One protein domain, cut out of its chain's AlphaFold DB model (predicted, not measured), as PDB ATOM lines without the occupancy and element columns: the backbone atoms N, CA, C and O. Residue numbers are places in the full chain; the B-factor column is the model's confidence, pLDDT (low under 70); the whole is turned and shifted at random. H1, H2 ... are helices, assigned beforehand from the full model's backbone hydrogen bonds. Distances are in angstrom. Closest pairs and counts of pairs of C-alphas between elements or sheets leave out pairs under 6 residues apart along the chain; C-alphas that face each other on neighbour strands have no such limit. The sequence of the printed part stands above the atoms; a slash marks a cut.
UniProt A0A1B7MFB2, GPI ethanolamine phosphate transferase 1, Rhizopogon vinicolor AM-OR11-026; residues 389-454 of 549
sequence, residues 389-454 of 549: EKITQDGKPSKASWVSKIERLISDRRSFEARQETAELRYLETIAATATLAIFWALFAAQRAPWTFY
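AT A GLANCE: This is residues 389 to 454 of the 549 residues of the protein "GPI ethanolamine phosphate transferase 1" of Rhizopogon vinicolor AM-OR11-026 (UniProt A0A1B7MFB2). After a loop, residues 389 to 397, the short helix H1 and the much longer H2 form an uneven helical hairpin, open like a narrow V; H2 runs on far beyond H1, and tiny H3 lies past its far end. The 66 printed residues, all helix by class, hold three named helices, H1, H2, H3, and no named strand. The whole is extended, with a radius of gyration of the C-alphas of 18.2 A and spans of 55 by 27 by 14 A.

IN THESE COORDINATES: H1, residues 398 to 411, begins at C-alpha (28.802, 34.638, 245.343) and is 20.1 A long. H2, residues 415 to 446, is 46.4 A long. H3, residues 451 to 454, ends at C-alpha (13.095, 71.259, 249.967).

HOW THE PARTS SIT: H1 touches H2 with residues 406 to 410 alone; the closest C-alphas, of Ile 406 and Ala 418, are 5.4 A apart. This hairpin has a shallow tilt of 27 degrees, opposite ways. H3 is apart from both. In H1 and H2 every O i to N i+4 pair is within hydrogen-bond range; H3 is too short for one.

THE WHOLE: The C-alphas farthest apart, of Asp 412 and Pro 450, are 55.4 A apart. The printed part has no cut, and both links are tight. Model pLDDT is under 70 at residues 389 to 398, 444 and 448 to 454.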
ATOM      1  N   GLU A 389      24.710  38.282 251.291       61.22
ATOM      2  CA  GLU A 389      24.944  37.536 250.072       61.22
ATOM      3  C   GLU A 389      24.821  36.027 250.311       61.22
ATOM      4  O   GLU A 389      25.353  35.493 251.288       61.22
ATOM      5  N   LYS A 390      24.136  35.326 249.396       62.75
ATOM      6  CA  LYS A 390      24.025  33.863 249.432       62.75
ATOM      7  C   LYS A 390      25.418  33.251 249.292       62.75
ATOM      8  O   LYS A 390      26.081  33.418 248.269       62.75
ATOM      9  N   ILE A 391      25.840  32.543 250.332       59.38
ATOM     10  CA  ILE A 391      27.083  31.779 250.349       59.38
ATOM     11  C   ILE A 391      26.896  30.568 249.422       59.38
ATOM     12  O   ILE A 391      25.952  29.795 249.588       59.38
ATOM     13  N   THR A 392      27.760  30.427 248.416       60.47
ATOM     14  CA  THR A 392      27.793  29.241 247.540       60.47
ATOM     15  C   THR A 392      28.284  28.025 248.343       60.47
ATOM     16  O   THR A 392      28.872  28.196 249.410       60.47
ATOM     17  N   GLN A 393      28.067  26.791 247.866       59.62
ATOM     18  CA  GLN A 393      28.429  25.545 248.577       59.62
ATOM     19  C   GLN A 393      29.894  25.496 249.077       59.62
ATOM     20  O   GLN A 393      30.183  24.804 250.049       59.62
ATOM     21  N   ASP A 394      30.784  26.306 248.494       57.72
ATOM     22  CA  ASP A 394      32.202  26.441 248.850       57.72
ATOM     23  C   ASP A 394      32.503  27.421 250.007       57.72
ATOM     24  O   ASP A 394      33.664  27.747 250.265       57.72
ATOM     25  N   GLY A 395      31.489  27.950 250.699       58.66
ATOM     26  CA  GLY A 395      31.690  28.830 251.860       58.66
ATOM     27  C   GLY A 395      32.163  30.252 251.520       58.66
ATOM     28  O   GLY A 395      32.531  31.006 252.422       58.66
ATOM     29  N   LYS A 396      32.151  30.637 250.237       54.56
ATOM     30  CA  LYS A 396      32.527  31.976 249.756       54.56
ATOM     31  C   LYS A 396      31.296  32.784 249.308       54.56
ATOM     32  O   LYS A 396      30.343  32.190 248.796       54.56
ATOM     33  N   PRO A 397      31.305  34.122 249.473       61.03
ATOM     34  CA  PRO A 397      30.278  34.987 248.896       61.03
ATOM     35  C   PRO A 397      30.209  34.808 247.373       61.03
ATOM     36  O   PRO A 397      31.254  34.665 246.732       61.03
ATOM     37  N   SER A 398      29.007  34.837 246.787       67.31
ATOM     38  CA  SER A 398      28.802  34.638 245.343       67.31
ATOM     39  C   SER A 398      29.694  35.562 244.501       67.31
ATOM     40  O   SER A 398      30.416  35.092 243.627       67.31
ATOM     41  N   LYS A 399      29.757  36.859 244.816       70.38
ATOM     42  CA  LYS A 399      30.643  37.833 244.168       70.38
ATOM     43  C   LYS A 399      32.117  37.521 244.379       70.38
ATOM     44  O   LYS A 399      32.891  37.638 243.440       70.38
ATOM     45  N   ALA A 400      32.520  37.068 245.565       71.81
ATOM     46  CA  ALA A 400      33.910  36.689 245.815       71.81
ATOM     47  C   ALA A 400      34.331  35.468 244.980       71.81
ATOM     48  O   ALA A 400      35.457  35.416 244.494       71.81
ATOM     49  N   SER A 401      33.423  34.513 244.752       75.62
ATOM     50  CA  SER A 401      33.660  33.407 243.818       75.62
ATOM     51  C   SER A 401      33.813  33.896 242.374       75.62
ATOM     52  O   SER A 401      34.656  33.382 241.639       75.62
ATOM     53  N   TRP A 402      33.023  34.891 241.961       73.62
ATOM     54  CA  TRP A 402      33.117  35.499 240.629       73.62
ATOM     55  C   TRP A 402      34.408  36.309 240.455       73.62
ATOM     56  O   TRP A 402      35.081  36.170 239.439       73.62
ATOM     57  N   VAL A 403      34.819  37.072 241.470       84.31
ATOM     58  CA  VAL A 403      36.101  37.793 241.476       84.31
ATOM     59  C   VAL A 403      37.270  36.810 241.418       84.31
ATOM     60  O   VAL A 403      38.141  36.966 240.570       84.31
ATOM     61  N   SER A 404      37.246  35.725 242.200       82.69
ATOM     62  CA  SER A 404      38.265  34.670 242.098       82.69
ATOM     63  C   SER A 404      38.302  33.997 240.718       82.69
ATOM     64  O   SER A 404      39.368  33.577 240.270       82.69
ATOM     65  N   LYS A 405      37.162  33.878 240.020       83.94
ATOM     66  CA  LYS A 405      37.118  33.394 238.627       83.94
ATOM     67  C   LYS A 405      37.813  34.386 237.686       83.94
ATOM     68  O   LYS A 405      38.610  33.957 236.857       83.94
ATOM     69  N   ILE A 406      37.568  35.688 237.841       85.38
ATOM     70  CA  ILE A 406      38.217  36.743 237.046       85.38
ATOM     71  C   ILE A 406      39.730  36.780 237.314       85.38
ATOM     72  O   ILE A 406      40.514  36.802 236.371       85.38
ATOM     73  N   GLU A 407      40.157  36.701 238.577       87.69
ATOM     74  CA  GLU A 407      41.576  36.652 238.960       87.69
ATOM     75  C   GLU A 407      42.299  35.449 238.344       87.69
ATOM     76  O   GLU A 407      43.410  35.589 237.834       87.69
ATOM     77  N   ARG A 408      41.652  34.274 238.316       87.19
ATOM     78  CA  ARG A 408      42.183  33.095 237.613       87.19
ATOM     79  C   ARG A 408      42.322  33.340 236.113       87.19
ATOM     80  O   ARG A 408      43.375  33.057 235.561       87.19
ATOM     81  N   LEU A 409      41.313  33.925 235.464       87.88
ATOM     82  CA  LEU A 409      41.375  34.243 234.029       87.88
ATOM     83  C   LEU A 409      42.490  35.250 233.694       87.88
ATOM     84  O   LEU A 409      43.114  35.145 232.637       87.88
ATOM     85  N   ILE A 410      42.773  36.194 234.598       86.25
ATOM     86  CA  ILE A 410      43.903  37.129 234.479       86.25
ATOM     87  C   ILE A 410      45.236  36.388 234.644       86.25
ATOM     88  O   ILE A 410      46.146  36.584 233.835       86.25
ATOM     89  N   SER A 411      45.341  35.507 235.645       89.88
ATOM     90  CA  SER A 411      46.527  34.669 235.874       89.88
ATOM     91  C   SER A 411      46.830  33.755 234.680       89.88
ATOM     92  O   SER A 411      47.991  33.584 234.314       89.88
ATOM     93  N   ASP A 412      45.794  33.238 234.018       90.75
ATOM     94  CA  ASP A 412      45.898  32.378 232.835       90.75
ATOM     95  C   ASP A 412      46.147  33.167 231.528       90.75
ATOM     96  O   ASP A 412      46.102  32.601 230.435       90.75
ATOM     97  N   ARG A 413      46.392  34.488 231.609       82.06
ATOM     98  CA  ARG A 413      46.549  35.428 230.475       82.06
ATOM     99  C   ARG A 413      45.376  35.451 229.478       82.06
ATOM    100  O   ARG A 413      45.520  35.942 228.356       82.06
ATOM    101  N   ARG A 414      44.181  35.000 229.875       86.50
ATOM    102  CA  ARG A 414      42.949  35.034 229.059       86.50
ATOM    103  C   ARG A 414      42.231  36.375 229.223       86.50
ATOM    104  O   ARG A 414      41.106  36.465 229.714       86.50
ATOM    105  N   SER A 415      42.893  37.442 228.780       77.75
ATOM    106  CA  SER A 415      42.469  38.831 229.010       77.75
ATOM    107  C   SER A 415      41.129  39.205 228.367       77.75
ATOM    108  O   SER A 415      40.444  40.098 228.859       77.75
ATOM    109  N   PHE A 416      40.744  38.550 227.268       83.75
ATOM    110  CA  PHE A 416      39.475  38.824 226.588       83.75
ATOM    111  C   PHE A 416      38.273  38.325 227.402       83.75
ATOM    112  O   PHE A 416      37.339  39.079 227.662       83.75
ATOM    113  N   GLU A 417      38.339  37.088 227.890       83.44
ATOM    114  CA  GLU A 417      37.279  36.486 228.703       83.44
ATOM    115  C   GLU A 417      37.170  37.150 230.077       83.44
ATOM    116  O   GLU A 417      36.068  37.408 230.553       83.44
ATOM    117  N   ALA A 418      38.306  37.525 230.679       81.56
ATOM    118  CA  ALA A 418      38.314  38.295 231.921       81.56
ATOM    119  C   ALA A 418      37.565  39.634 231.769       81.56
ATOM    120  O   ALA A 418      36.802  40.022 232.656       81.56
ATOM    121  N   ARG A 419      37.732  40.330 230.633       81.44
ATOM    122  CA  ARG A 419      37.002  41.577 230.340       81.44
ATOM    123  C   ARG A 419      35.502  41.341 230.180       81.44
ATOM    124  O   ARG A 419      34.723  42.138 230.695       81.44
ATOM    125  N   GLN A 420      35.106  40.263 229.507       84.88
ATOM    126  CA  GLN A 420      33.696  39.918 229.312       84.88
ATOM    127  C   GLN A 420      33.001  39.609 230.648       84.88
ATOM    128  O   GLN A 420      31.965  40.191 230.953       84.88
ATOM    129  N   GLU A 421      33.612  38.775 231.490       83.56
ATOM    130  CA  GLU A 421      33.072  38.420 232.813       83.56
ATOM    131  C   GLU A 421      33.020  39.632 233.763       83.56
ATOM    132  O   GLU A 421      32.080  39.788 234.542       83.56
ATOM    133  N   THR A 422      33.992  40.546 233.660       84.44
ATOM    134  CA  THR A 422      33.985  41.808 234.422       84.44
ATOM    135  C   THR A 422      32.846  42.738 233.981       84.44
ATOM    136  O   THR A 422      32.257  43.432 234.812       84.44
ATOM    137  N   ALA A 423      32.518  42.764 232.685       79.44
ATOM    138  CA  ALA A 423      31.422  43.578 232.159       79.44
ATOM    139  C   ALA A 423      30.053  43.085 232.655       79.44
ATOM    140  O   ALA A 423      29.238  43.900 233.083       79.44
ATOM    141  N   GLU A 424      29.837  41.767 232.680       82.62
ATOM    142  CA  GLU A 424      28.625  41.146 233.234       82.62
ATOM    143  C   GLU A 424      28.455  41.452 234.730       82.62
ATOM    144  O   GLU A 424      27.376  41.848 235.178       82.62
ATOM    145  N   LEU A 425      29.543  41.371 235.509       82.12
ATOM    146  CA  LEU A 425      29.521  41.733 236.930       82.12
ATOM    147  C   LEU A 425      29.106  43.201 237.130       82.12
ATOM    148  O   LEU A 425      28.237  43.505 237.952       82.12
ATOM    149  N   ARG A 426      29.689  44.113 236.345       80.69
ATOM    150  CA  ARG A 426      29.371  45.548 236.397       80.69
ATOM    151  C   ARG A 426      27.921  45.823 235.994       80.69
ATOM    152  O   ARG A 426      27.270  46.683 236.593       80.69
ATOM    153  N   TYR A 427      27.404  45.103 235.003       79.25
ATOM    154  CA  TYR A 427      26.023  45.236 234.552       79.25
ATOM    155  C   TYR A 427      25.027  44.854 235.658       79.25
ATOM    156  O   TYR A 427      24.107  45.621 235.947       79.25
ATOM    157  N   LEU A 428      25.265  43.741 236.362       78.62
ATOM    158  CA  LEU A 428      24.435  43.304 237.490       78.62
ATOM    159  C   LEU A 428      24.421  44.311 238.651       78.62
ATOM    160  O   LEU A 428      23.364  44.577 239.227       78.62
ATOM    161  N   GLU A 429      25.565  44.914 238.982       77.31
ATOM    162  CA  GLU A 429      25.620  45.954 240.020       77.31
ATOM    163  C   GLU A 429      24.897  47.234 239.602       77.31
ATOM    164  O   GLU A 429      24.183  47.836 240.406       77.31
ATOM    165  N   THR A 430      25.013  47.612 238.329       77.56
ATOM    166  CA  THR A 430      24.325  48.786 237.779       77.56
ATOM    167  C   THR A 430      22.806  48.598 237.816       77.56
ATOM    168  O   THR A 430      22.075  49.516 238.192       77.56
ATOM    169  N   ILE A 431      22.307  47.395 237.508       81.12
ATOM    170  CA  ILE A 431      20.880  47.069 237.637       81.12
ATOM    171  C   ILE A 431      20.432  47.149 239.099       81.12
ATOM    172  O   ILE A 431      19.401  47.749 239.394       81.12
ATOM    173  N   ALA A 432      21.202  46.590 240.034       77.06
ATOM    174  CA  ALA A 432      20.844  46.639 241.449       77.06
ATOM    175  C   ALA A 432      20.792  48.086 241.975       77.06
ATOM    176  O   ALA A 432      19.843  48.466 242.667       77.06
ATOM    177  N   ALA A 433      21.768  48.920 241.605       76.50
ATOM    178  CA  ALA A 433      21.805  50.330 241.978       76.50
ATOM    179  C   ALA A 433      20.630  51.118 241.370       76.50
ATOM    180  O   ALA A 433      19.956  51.866 242.081       76.50
ATOM    181  N   THR A 434      20.334  50.912 240.083       82.06
ATOM    182  CA  THR A 434      19.211  51.579 239.400       82.06
ATOM    183  C   THR A 434      17.855  51.129 239.941       82.06
ATOM    184  O   THR A 434      16.989  51.971 240.160       82.06
ATOM    185  N   ALA A 435      17.680  49.842 240.256       84.31
ATOM    186  CA  ALA A 435      16.472  49.329 240.898       84.31
ATOM    187  C   ALA A 435      16.286  49.905 242.308       84.31
ATOM    188  O   ALA A 435      15.186  50.321 242.666       84.31
ATOM    189  N   THR A 436      17.359  49.998 243.097       82.25
ATOM    190  CA  THR A 436      17.308  50.600 244.439       82.25
ATOM    191  C   THR A 436      16.937  52.079 244.361       82.25
ATOM    192  O   THR A 436      16.089  52.546 245.120       82.25
ATOM    193  N   LEU A 437      17.514  52.808 243.401       82.75
ATOM    194  CA  LEU A 437      17.184  54.206 243.141       82.75
ATOM    195  C   LEU A 437      15.721  54.361 242.694       82.75
ATOM    196  O   LEU A 437      15.021  55.242 243.185       82.75
ATOM    197  N   ALA A 438      15.230  53.486 241.816       84.69
ATOM    198  CA  ALA A 438      13.842  53.494 241.363       84.69
ATOM    199  C   ALA A 438      12.858  53.196 242.505       84.69
ATOM    200  O   ALA A 438      11.855  53.892 242.638       84.69
ATOM    201  N   ILE A 439      13.161  52.221 243.370       86.06
ATOM    202  CA  ILE A 439      12.361  51.914 244.566       86.06
ATOM    203  C   ILE A 439      12.367  53.101 245.528       86.06
ATOM    204  O   ILE A 439      11.315  53.467 246.049       86.06
ATOM    205  N   PHE A 440      13.520  53.739 245.734       81.44
ATOM    206  CA  PHE A 440      13.619  54.956 246.534       81.44
ATOM    207  C   PHE A 440      12.714  56.064 245.979       81.44
ATOM    208  O   PHE A 440      11.926  56.632 246.732       81.44
ATOM    209  N   TRP A 441      12.750  56.323 244.668       77.12
ATOM    210  CA  TRP A 441      11.883  57.316 244.025       77.12
ATOM    211  C   TRP A 441      10.399  56.940 244.061       77.12
ATOM    212  O   TRP A 441       9.556  57.811 244.265       77.12
ATOM    213  N   ALA A 442      10.061  55.658 243.917       80.81
ATOM    214  CA  ALA A 442       8.687  55.178 244.018       80.81
ATOM    215  C   ALA A 442       8.137  55.340 245.444       80.81
ATOM    216  O   ALA A 442       7.025  55.833 245.627       80.81
ATOM    217  N   LEU A 443       8.931  54.995 246.463       78.19
ATOM    218  CA  LEU A 443       8.587  55.210 247.871       78.19
ATOM    219  C   LEU A 443       8.487  56.702 248.202       78.19
ATOM    220  O   LEU A 443       7.563  57.108 248.900       78.19
ATOM    221  N   PHE A 444       9.387  57.524 247.659       69.56
ATOM    222  CA  PHE A 444       9.349  58.979 247.787       69.56
ATOM    223  C   PHE A 444       8.059  59.566 247.197       69.56
ATOM    224  O   PHE A 444       7.383  60.361 247.852       69.56
ATOM    225  N   ALA A 445       7.671  59.130 245.994       72.25
ATOM    226  CA  ALA A 445       6.426  59.542 245.351       72.25
ATOM    227  C   ALA A 445       5.186  59.067 246.132       72.25
ATOM    228  O   ALA A 445       4.224  59.821 246.288       72.25
ATOM    229  N   ALA A 446       5.218  57.843 246.671       75.38
ATOM    230  CA  ALA A 446       4.122  57.273 247.450       75.38
ATOM    231  C   ALA A 446       3.934  57.955 248.817       75.38
ATOM    232  O   ALA A 446       2.801  58.143 249.256       75.38
ATOM    233  N   GLN A 447       5.020  58.361 249.486       73.69
ATOM    234  CA  GLN A 447       4.968  58.946 250.830       73.69
ATOM    235  C   GLN A 447       4.468  60.399 250.870       73.69
ATOM    236  O   GLN A 447       4.234  60.906 251.965       73.69
ATOM    237  N   ARG A 448       4.281  61.075 249.720       61.00
ATOM    238  CA  ARG A 448       3.797  62.474 249.617       61.00
ATOM    239  C   ARG A 448       4.438  63.430 250.643       61.00
ATOM    240  O   ARG A 448       3.786  64.362 251.103       61.00
ATOM    241  N   ALA A 449       5.693  63.200 251.036       56.88
ATOM    242  CA  ALA A 449       6.363  63.952 252.093       56.88
ATOM    243  C   ALA A 449       7.076  65.173 251.477       56.88
ATOM    244  O   ALA A 449       8.137  65.013 250.873       56.88
ATOM    245  N   PRO A 450       6.539  66.404 251.599       57.84
ATOM    246  CA  PRO A 450       7.025  67.543 250.814       57.84
ATOM    247  C   PRO A 450       8.353  68.106 251.336       57.84
ATOM    248  O   PRO A 450       9.049  68.825 250.628       57.84
ATOM    249  N   TRP A 451       8.732  67.793 252.576       57.03
ATOM    250  CA  TRP A 451       9.837  68.470 253.255       57.03
ATOM    251  C   TRP A 451      11.227  67.976 252.818       57.03
ATOM    252  O   TRP A 451      12.165  68.766 252.760       57.03
ATOM    253  N   THR A 452      11.368  66.706 252.420       57.88
ATOM    254  CA  THR A 452      12.642  66.155 251.922       57.88
ATOM    255  C   THR A 452      13.026  66.703 250.546       57.88
ATOM    256  O   THR A 452      14.214  66.810 250.249       57.88
ATOM    257  N   PHE A 453      12.046  67.123 249.733       58.31
ATOM    258  CA  PHE A 453      12.288  67.809 248.458       58.31
ATOM    259  C   PHE A 453      12.960  69.172 248.667       58.31
ATOM    260  O   PHE A 453      13.941  69.474 247.993       58.31
ATOM    261  N   TYR A 454      12.498  69.958 249.646       56.31
ATOM    262  CA  TYR A 454      13.095  71.259 249.967       56.31
ATOM    263  C   TYR A 454      14.501  71.129 250.555       56.31
ATOM    264  O   TYR A 454      15.377  71.918 250.209       56.31
TER     265      TYR A 454